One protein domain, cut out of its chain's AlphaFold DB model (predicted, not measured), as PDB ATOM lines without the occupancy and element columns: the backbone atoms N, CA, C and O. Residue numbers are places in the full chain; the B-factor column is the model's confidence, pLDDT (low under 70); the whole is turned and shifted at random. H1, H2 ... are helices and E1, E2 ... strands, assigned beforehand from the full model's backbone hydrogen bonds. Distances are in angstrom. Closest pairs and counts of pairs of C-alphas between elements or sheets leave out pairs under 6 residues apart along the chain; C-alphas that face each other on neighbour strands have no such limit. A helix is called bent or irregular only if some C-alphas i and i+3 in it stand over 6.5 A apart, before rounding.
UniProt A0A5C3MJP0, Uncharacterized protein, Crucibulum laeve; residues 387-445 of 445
ATOM      1  N   THR A 387     143.464 200.528 150.356       88.81
ATOM      2  CA  THR A 387     144.540 201.367 149.817       88.81
ATOM      3  C   THR A 387     145.857 201.089 150.543       88.81
ATOM      4  O   THR A 387     145.860 200.669 151.710       88.81
ATOM      5  N   LEU A 388     146.982 201.323 149.862       85.31
ATOM      6  CA  LEU A 388     148.320 201.070 150.415       85.31
ATOM      7  C   LEU A 388     148.641 201.905 151.667       85.31
ATOM      8  O   LEU A 388     149.416 201.472 152.512       85.31
ATOM      9  N   ASP A 389     148.051 203.089 151.804       87.19
ATOM     10  CA  ASP A 389     148.269 204.007 152.932       87.19
ATOM     11  C   ASP A 389     147.378 203.730 154.149       87.19
ATOM     12  O   ASP A 389     147.541 204.371 155.194       87.19
ATOM     13  N   SER A 390     146.453 202.777 154.035       89.56
ATOM     14  CA  SER A 390     145.505 202.484 155.100       89.56
ATOM     15  C   SER A 390     146.201 201.964 156.361       89.56
ATOM     16  O   SER A 390     147.204 201.249 156.315       89.56
ATOM     17  N   ASP A 391     145.613 202.252 157.526       91.62
ATOM     18  CA  ASP A 391     146.115 201.750 158.813       91.62
ATOM     19  C   ASP A 391     146.182 200.223 158.871       91.62
ATOM     20  O   ASP A 391     146.975 199.660 159.621       91.62
ATOM     21  N   PHE A 392     145.367 199.543 158.062       88.50
ATOM     22  CA  PHE A 392     145.442 198.098 157.899       88.50
ATOM     23  C   PHE A 392     146.814 197.661 157.378       88.50
ATOM     24  O   PHE A 392     147.407 196.746 157.942       88.50
ATOM     25  N   VAL A 393     147.333 198.331 156.344       85.88
ATOM     26  CA  VAL A 393     148.627 198.010 155.727       85.88
ATOM     27  C   VAL A 393     149.772 198.277 156.693       85.88
ATOM     28  O   VAL A 393     150.637 197.423 156.874       85.88
ATOM     29  N   LYS A 394     149.720 199.410 157.399       89.38
ATOM     30  CA  LYS A 394     150.711 199.777 158.425       89.38
ATOM     31  C   LYS A 394     150.774 198.771 159.580       89.38
ATOM     32  O   LYS A 394     151.828 198.595 160.180       89.38
ATOM     33  N   LYS A 395     149.653 198.107 159.886       93.44
ATOM     34  CA  LYS A 395     149.533 197.094 160.949       93.44
ATOM     35  C   LYS A 395     149.817 195.664 160.477       93.44
ATOM     36  O   LYS A 395     149.727 194.741 161.284       93.44
ATOM     37  N   LEU A 396     150.132 195.443 159.196       88.69
ATOM     38  CA  LEU A 396     150.558 194.125 158.724       88.69
ATOM     39  C   LEU A 396     151.867 193.720 159.409       88.69
ATOM     40  O   LEU A 396     152.728 194.566 159.644       88.69
ATOM     41  N   CYS A 397     152.043 192.427 159.691       91.62
ATOM     42  CA  CYS A 397     153.325 191.930 160.183       91.62
ATOM     43  C   CYS A 397     154.435 192.162 159.135       91.62
ATOM     44  O   CYS A 397     154.137 192.175 157.933       91.62
ATOM     45  N   PRO A 398     155.708 192.295 159.554       91.88
ATOM     46  CA  PRO A 398     156.813 192.613 158.647       91.88
ATOM     47  C   PRO A 398     156.885 191.703 157.412       91.88
ATOM     48  O   PRO A 398     156.997 192.198 156.295       91.88
ATOM     49  N   GLY A 399     156.704 190.387 157.577       89.44
ATOM     50  CA  GLY A 399     156.709 189.443 156.451       89.44
ATOM     51  C   GLY A 399     155.625 189.726 155.401       89.44
ATOM     52  O   GLY A 399     155.883 189.664 154.202       89.44
ATOM     53  N   ARG A 400     154.415 190.123 155.820       85.94
ATOM     54  CA  ARG A 400     153.338 190.495 154.885       85.94
ATOM     55  C   ARG A 400     153.598 191.838 154.204       85.94
ATOM     56  O   ARG A 400     153.250 191.985 153.035       85.94
ATOM     57  N   GLN A 401     154.214 192.792 154.902       86.38
ATOM     58  CA  GLN A 401     154.638 194.057 154.293       86.38
ATOM     59  C   GLN A 401     155.711 193.820 153.221       86.38
ATOM     60  O   GLN A 401     155.610 194.381 152.132       86.38
ATOM     61  N   ILE A 402     156.680 192.937 153.486       86.38
ATOM     62  CA  ILE A 402     157.714 192.543 152.517       86.38
ATOM     63  C   ILE A 402     157.075 191.934 151.262       86.38
ATOM     64  O   ILE A 402     157.351 192.403 150.158       86.38
ATOM     65  N   ASN A 403     156.166 190.966 151.415       85.56
ATOM     66  CA  ASN A 403     155.482 190.338 150.277       85.56
ATOM     67  C   ASN A 403     154.672 191.350 149.450       85.56
ATOM     68  O   ASN A 403     154.633 191.278 148.221       85.56
ATOM     69  N   MET A 404     154.039 192.321 150.113       87.19
ATOM     70  CA  MET A 404     153.327 193.407 149.439       87.19
ATOM     71  C   MET A 404     154.285 194.286 148.624       87.19
ATOM     72  O   MET A 404     154.015 194.550 147.456       87.19
ATOM     73  N   ILE A 405     155.419 194.701 149.200       86.31
ATOM     74  CA  ILE A 405     156.437 195.499 148.496       86.31
ATOM     75  C   ILE A 405     156.982 194.731 147.286       86.31
ATOM     76  O   ILE A 405     157.073 195.288 146.193       86.31
ATOM     77  N   GLN A 406     157.283 193.441 147.453       87.50
ATOM     78  CA  GLN A 406     157.720 192.572 146.359       87.50
ATOM     79  C   GLN A 406     156.665 192.476 145.249       87.50
ATOM     80  O   GLN A 406     157.012 192.547 144.070       87.50
ATOM     81  N   SER A 407     155.381 192.396 145.610       86.00
ATOM     82  CA  SER A 407     154.274 192.408 144.646       86.00
ATOM     83  C   SER A 407     154.213 193.733 143.875       86.00
ATOM     84  O   SER A 407     154.108 193.722 142.651       86.00
ATOM     85  N   CYS A 408     154.366 194.877 144.554       87.12
ATOM     86  CA  CYS A 408     154.444 196.189 143.900       87.12
ATOM     87  C   CYS A 408     155.647 196.290 142.949       87.12
ATOM     88  O   CYS A 408     155.512 196.796 141.835       87.12
ATOM     89  N   HIS A 409     156.816 195.778 143.347       87.50
ATOM     90  CA  HIS A 409     157.993 195.720 142.474       87.50
ATOM     91  C   HIS A 409     157.749 194.837 141.251       87.50
ATOM     92  O   HIS A 409     158.169 195.180 140.148       87.50
ATOM     93  N   HIS A 410     157.064 193.707 141.422       86.94
ATOM     94  CA  HIS A 410     156.698 192.848 140.307       86.94
ATOM     95  C   HIS A 410     155.732 193.553 139.342       86.94
ATOM     96  O   HIS A 410     156.004 193.568 138.145       86.94
ATOM     97  N   VAL A 411     154.694 194.239 139.837       89.19
ATOM     98  CA  VAL A 411     153.804 195.075 139.001       89.19
ATOM     99  C   VAL A 411     154.609 196.127 138.233       89.19
ATOM    100  O   VAL A 411     154.424 196.284 137.029       89.19
ATOM    101  N   ALA A 412     155.532 196.829 138.896       87.69
ATOM    102  CA  ALA A 412     156.373 197.829 138.245       87.69
ATOM    103  C   ALA A 412     157.248 197.221 137.133       87.69
ATOM    104  O   ALA A 412     157.341 197.806 136.056       87.69
ATOM    105  N   ARG A 413     157.831 196.032 137.360       87.19
ATOM    106  CA  ARG A 413     158.573 195.282 136.330       87.19
ATOM    107  C   ARG A 413     157.674 194.905 135.153       87.19
ATOM    108  O   ARG A 413     158.060 195.133 134.015       87.19
ATOM    109  N   VAL A 414     156.476 194.385 135.418       88.25
ATOM    110  CA  VAL A 414     155.492 194.015 134.389       88.25
ATOM    111  C   VAL A 414     155.101 195.224 133.537       88.25
ATOM    112  O   VAL A 414     155.108 195.137 132.311       88.25
ATOM    113  N   LEU A 415     154.821 196.368 134.168       88.81
ATOM    114  CA  LEU A 415     154.524 197.615 133.462       88.81
ATOM    115  C   LEU A 415     155.708 198.072 132.602       88.81
ATOM    116  O   LEU A 415     155.507 198.462 131.456       88.81
ATOM    117  N   ASP A 416     156.933 198.014 133.127       82.19
ATOM    118  CA  ASP A 416     158.122 198.451 132.393       82.19
ATOM    119  C   ASP A 416     158.439 197.546 131.197       82.19
ATOM    120  O   ASP A 416     158.666 198.040 130.093       82.19
ATOM    121  N   VAL A 417     158.355 196.226 131.391       80.19
ATOM    122  CA  VAL A 417     158.513 195.220 130.332       80.19
ATOM    123  C   VAL A 417     157.465 195.425 129.239       80.19
ATOM    124  O   VAL A 417     157.814 195.450 128.061       80.19
ATOM    125  N   ALA A 418     156.206 195.668 129.612       81.38
ATOM    126  CA  ALA A 418     155.126 195.976 128.676       81.38
ATOM    127  C   ALA A 418     155.216 197.385 128.052       81.38
ATOM    128  O   ALA A 418     154.323 197.769 127.297       81.38
ATOM    129  N   ASP A 419     156.253 198.176 128.359       81.75
ATOM    130  CA  ASP A 419     156.385 199.575 127.938       81.75
ATOM    131  C   ASP A 419     155.113 200.390 128.233       81.75
ATOM    132  O   ASP A 419     154.543 201.105 127.398       81.75
ATOM    133  N   VAL A 420     154.627 200.223 129.457       87.69
ATOM    134  CA  VAL A 420     153.566 201.019 130.056       87.69
ATOM    135  C   VAL A 420     154.197 201.863 131.153       87.69
ATOM    136  O   VAL A 420     154.920 201.389 132.031       87.69
ATOM    137  N   SER A 421     153.956 203.169 131.109       84.88
ATOM    138  CA  SER A 421     154.376 204.059 132.184       84.88
ATOM    139  C   SER A 421     153.184 204.422 133.038       84.88
ATOM    140  O   SER A 421     152.396 205.281 132.653       84.88
ATOM    141  N   GLN A 422     153.115 203.845 134.234       88.00
ATOM    142  CA  GLN A 422     152.288 204.424 135.279       88.00
ATOM    143  C   GLN A 422     152.960 205.717 135.752       88.00
ATOM    144  O   GLN A 422     154.094 205.691 136.237       88.00
ATOM    145  N   ARG A 423     152.314 206.857 135.501       82.50
ATOM    146  CA  ARG A 423     152.828 208.188 135.874       82.50
ATOM    147  C   ARG A 423     152.295 208.652 137.220       82.50
ATOM    148  O   ARG A 423     152.916 209.511 137.834       82.50
ATOM    149  N   ASP A 424     151.191 208.066 137.662       81.81
ATOM    150  CA  ASP A 424     150.473 208.488 138.853       81.81
ATOM    151  C   ASP A 424     150.541 207.389 139.919       81.81
ATOM    152  O   ASP A 424     149.579 206.686 140.220       81.81
ATOM    153  N   TRP A 425     151.746 207.159 140.444       81.75
ATOM    154  CA  TRP A 425     151.926 206.250 141.572       81.75
ATOM    155  C   TRP A 425     151.503 206.955 142.856       81.75
ATOM    156  O   TRP A 425     152.270 207.720 143.437       81.75
ATOM    157  N   HIS A 426     150.291 206.670 143.319       81.12
ATOM    158  CA  HIS A 426     149.799 207.154 144.604       81.12
ATOM    159  C   HIS A 426     149.071 206.048 145.372       81.12
ATOM    160  O   HIS A 426     148.506 205.109 144.802       81.12
ATOM    161  N   CYS A 427     149.085 206.156 146.701       79.19
ATOM    162  CA  CYS A 427     148.565 205.120 147.591       79.19
ATOM    163  C   CYS A 427     147.071 204.837 147.398       79.19
ATOM    164  O   CYS A 427     146.648 203.697 147.581       79.19
ATOM    165  N   SER A 428     146.284 205.841 146.996       74.56
ATOM    166  CA  SER A 428     144.853 205.677 146.711       74.56
ATOM    167  C   SER A 428     144.565 204.994 145.369       74.56
ATOM    168  O   SER A 428     143.486 204.436 145.203       74.56
ATOM    169  N   GLY A 429     145.521 204.985 144.436       70.19
ATOM    170  CA  GLY A 429     145.396 204.322 143.136       70.19
ATOM    171  C   GLY A 429     145.798 202.847 143.172       70.19
ATOM    172  O   GLY A 429     145.483 202.098 142.252       70.19
ATOM    173  N   THR A 430     146.466 202.405 144.243       77.25
ATOM    174  CA  THR A 430     146.906 201.015 144.400       77.25
ATOM    175  C   THR A 430     146.082 200.314 145.472       77.25
ATOM    176  O   THR A 430     146.075 200.715 146.637       77.25
ATOM    177  N   THR A 431     145.394 199.242 145.079       75.50
ATOM    178  CA  THR A 431     144.490 198.497 145.960       75.50
ATOM    179  C   THR A 431     145.036 197.104 146.240       75.50
ATOM    180  O   THR A 431     145.331 196.344 145.321       75.50
ATOM    181  N   ILE A 432     145.120 196.735 147.518       76.00
ATOM    182  CA  ILE A 432     145.423 195.366 147.937       76.00
ATOM    183  C   ILE A 432     144.115 194.591 147.995       76.00
ATOM    184  O   ILE A 432     143.252 194.881 148.829       76.00
ATOM    185  N   SER A 433     143.986 193.589 147.128       78.94
ATOM    186  CA  SER A 433     142.822 192.707 147.114       78.94
ATOM    187  C   SER A 433     142.655 191.983 148.449       78.94
ATOM    188  O   SER A 433     143.588 191.364 148.973       78.94
ATOM    189  N   ASN A 434     141.430 191.978 148.979       72.06
ATOM    190  CA  ASN A 434     141.100 191.232 150.197       72.06
ATOM    191  C   ASN A 434     141.248 189.703 150.030       72.06
ATOM    192  O   ASN A 434     141.248 188.975 151.027       72.06
ATOM    193  N   ARG A 435     141.400 189.203 148.793       65.00
ATOM    194  CA  ARG A 435     141.521 187.767 148.482       65.00
ATOM    195  C   ARG A 435     142.831 187.132 148.954       65.00
ATOM    196  O   ARG A 435     142.856 185.924 149.162       65.00
ATOM    197  N   ALA A 436     143.869 187.917 149.244       57.19
ATOM    198  CA  ALA A 436     145.138 187.410 149.783       57.19
ATOM    199  C   ALA A 436     145.022 186.790 151.200       57.19
ATOM    200  O   ALA A 436     146.002 186.308 151.762       57.19
ATOM    201  N   ARG A 437     143.831 186.802 151.819       49.31
ATOM    202  CA  ARG A 437     143.605 186.384 153.212       49.31
ATOM    203  C   ARG A 437     143.559 184.872 153.469       49.31
ATOM    204  O   ARG A 437     143.517 184.504 154.637       49.31
ATOM    205  N   GLN A 438     143.566 184.002 152.458       50.25
ATOM    206  CA  GLN A 438     143.400 182.555 152.698       50.25
ATOM    207  C   GLN A 438     144.694 181.778 152.984       50.25
ATOM    208  O   GLN A 438     144.630 180.608 153.357       50.25
ATOM    209  N   THR A 439     145.872 182.398 152.907       48.88
ATOM    210  CA  THR A 439     147.115 181.731 153.315       48.88
ATOM    211  C   THR A 439     147.313 181.865 154.826       48.88
ATOM    212  O   THR A 439     147.415 182.985 155.329       48.88
ATOM    213  N   ARG A 440     147.303 180.702 155.500       53.53
ATOM    214  CA  ARG A 440     147.509 180.361 156.927       53.53
ATOM    215  C   ARG A 440     147.800 181.519 157.911       53.53
ATOM    216  O   ARG A 440     148.651 182.366 157.637       53.53
ATOM    217  N   PRO A 441     147.154 181.541 159.097       58.28
ATOM    218  CA  PRO A 441     147.485 182.509 160.141       58.28
ATOM    219  C   PRO A 441     148.982 182.440 160.462       58.28
ATOM    220  O   PRO A 441     149.547 181.353 160.566       58.28
ATOM    221  N   CYS A 442     149.625 183.605 160.585       55.84
ATOM    222  CA  CYS A 442     150.985 183.682 161.103       55.84
ATOM    223  C   CYS A 442     150.952 183.096 162.518       55.84
ATOM    224  O   CYS A 442     150.254 183.638 163.377       55.84
ATOM    225  N   HIS A 443     151.632 181.972 162.733       58.91
ATOM    226  CA  HIS A 443     151.833 181.474 164.085       58.91
ATOM    227  C   HIS A 443     152.637 182.528 164.857       58.91
ATOM    228  O   HIS A 443     153.596 183.064 164.297       58.91
ATOM    229  N   PRO A 444     152.223 182.888 166.082       58.38
ATOM    230  CA  PRO A 444     153.063 183.695 166.949       58.38
ATOM    231  C   PRO A 444     154.320 182.879 167.274       58.38
ATOM    232  O   PRO A 444     154.200 181.743 167.734       58.38
ATOM    233  N   GLU A 445     155.489 183.439 166.961       44.00
ATOM    234  CA  GLU A 445     156.777 182.989 167.508       44.00
ATOM    235  C   GLU A 445     156.945 183.472 168.949       44.00
ATOM    236  O   GLU A 445     156.511 184.616 169.241       44.00
TER     237      GLU A 445
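AT A GLANCE: This is residues 387 to 445 of the 445 residues of an uncharacterized protein of Crucibulum laeve (UniProt A0A5C3MJP0). One long helix, H2, makes one side of this loose, open model, and the rest of the printed part forms thin pieces beside it: short H1 just before its beginning, and after its end a long stretch, residues 418 to 430, that folds back and leads into E1 and H3, with the tail after H3 running on to Glu 445 and adding to the length. Residues 434 to 441, of which 434 to 438 belong to H3, stick out, and so does the far end of H2 with residues 413 to 419. The printed part has 59 residues with three named helices and one named strand, in the order H1, H2, E1, H3; the class is mostly helix. It is loose, with a radius of gyration of the C-alphas of 13.3 A, and spans 42 by 21 by 18 A, only just elongated.

IN THESE COORDINATES: Find C-alpha 398 at (156.813, 192.613, 158.647); from there H2, residues 398 to 417, runs 28.5 A to C-alpha 417 at (158.513, 195.220, 130.332). Look before it for H1, residues 391 to 394, 5.0 A long, with C-alpha 391 at (146.115, 201.750, 158.813). Farther along the chain is E1, residues 431 to 433, 6.1 A long. H3, residues 434 to 438, follows it directly, is 9.3 A long and ends with C-alpha 438 at (143.400, 182.555, 152.698). H3 is irregular, but only just: C-alphas 435 and 438 are 7.0 A apart.

HOW THE PARTS SIT: Begin with H2, which touches no helix. H1 is close but not clearly touching it: their closest C-alphas, those of Val 393 and Gln 401, are 7.3 A apart. H2 and E1 are only just apart, with 8.3 A at the closest. H2 and H3 are apart, and H1 is apart from both E1 and H3. E1 and H3 meet only through their link, and E1 pairs with no named strand. In H2 every O i to N i+4 pair is within hydrogen-bond range; in H3 it is 0 of 1, beside 1 of 2 O i to N i+3 pairs, and H1 is too short for an O i to N i+4 pair.

THE WHOLE: The two C-alphas farthest apart are those of Asp 419 and Glu 445, at 42.9 A. The printed part has no cut and ends at residue 445, the chain's last. The link from H2 to E1, 13 residues, is long, while those from H1 to H2 and from E1 to H3 are tight. Read the B-factor column for the model's confidence: the mean pLDDT of the printed part is 79.2, and residues 435 to 445 are under 70.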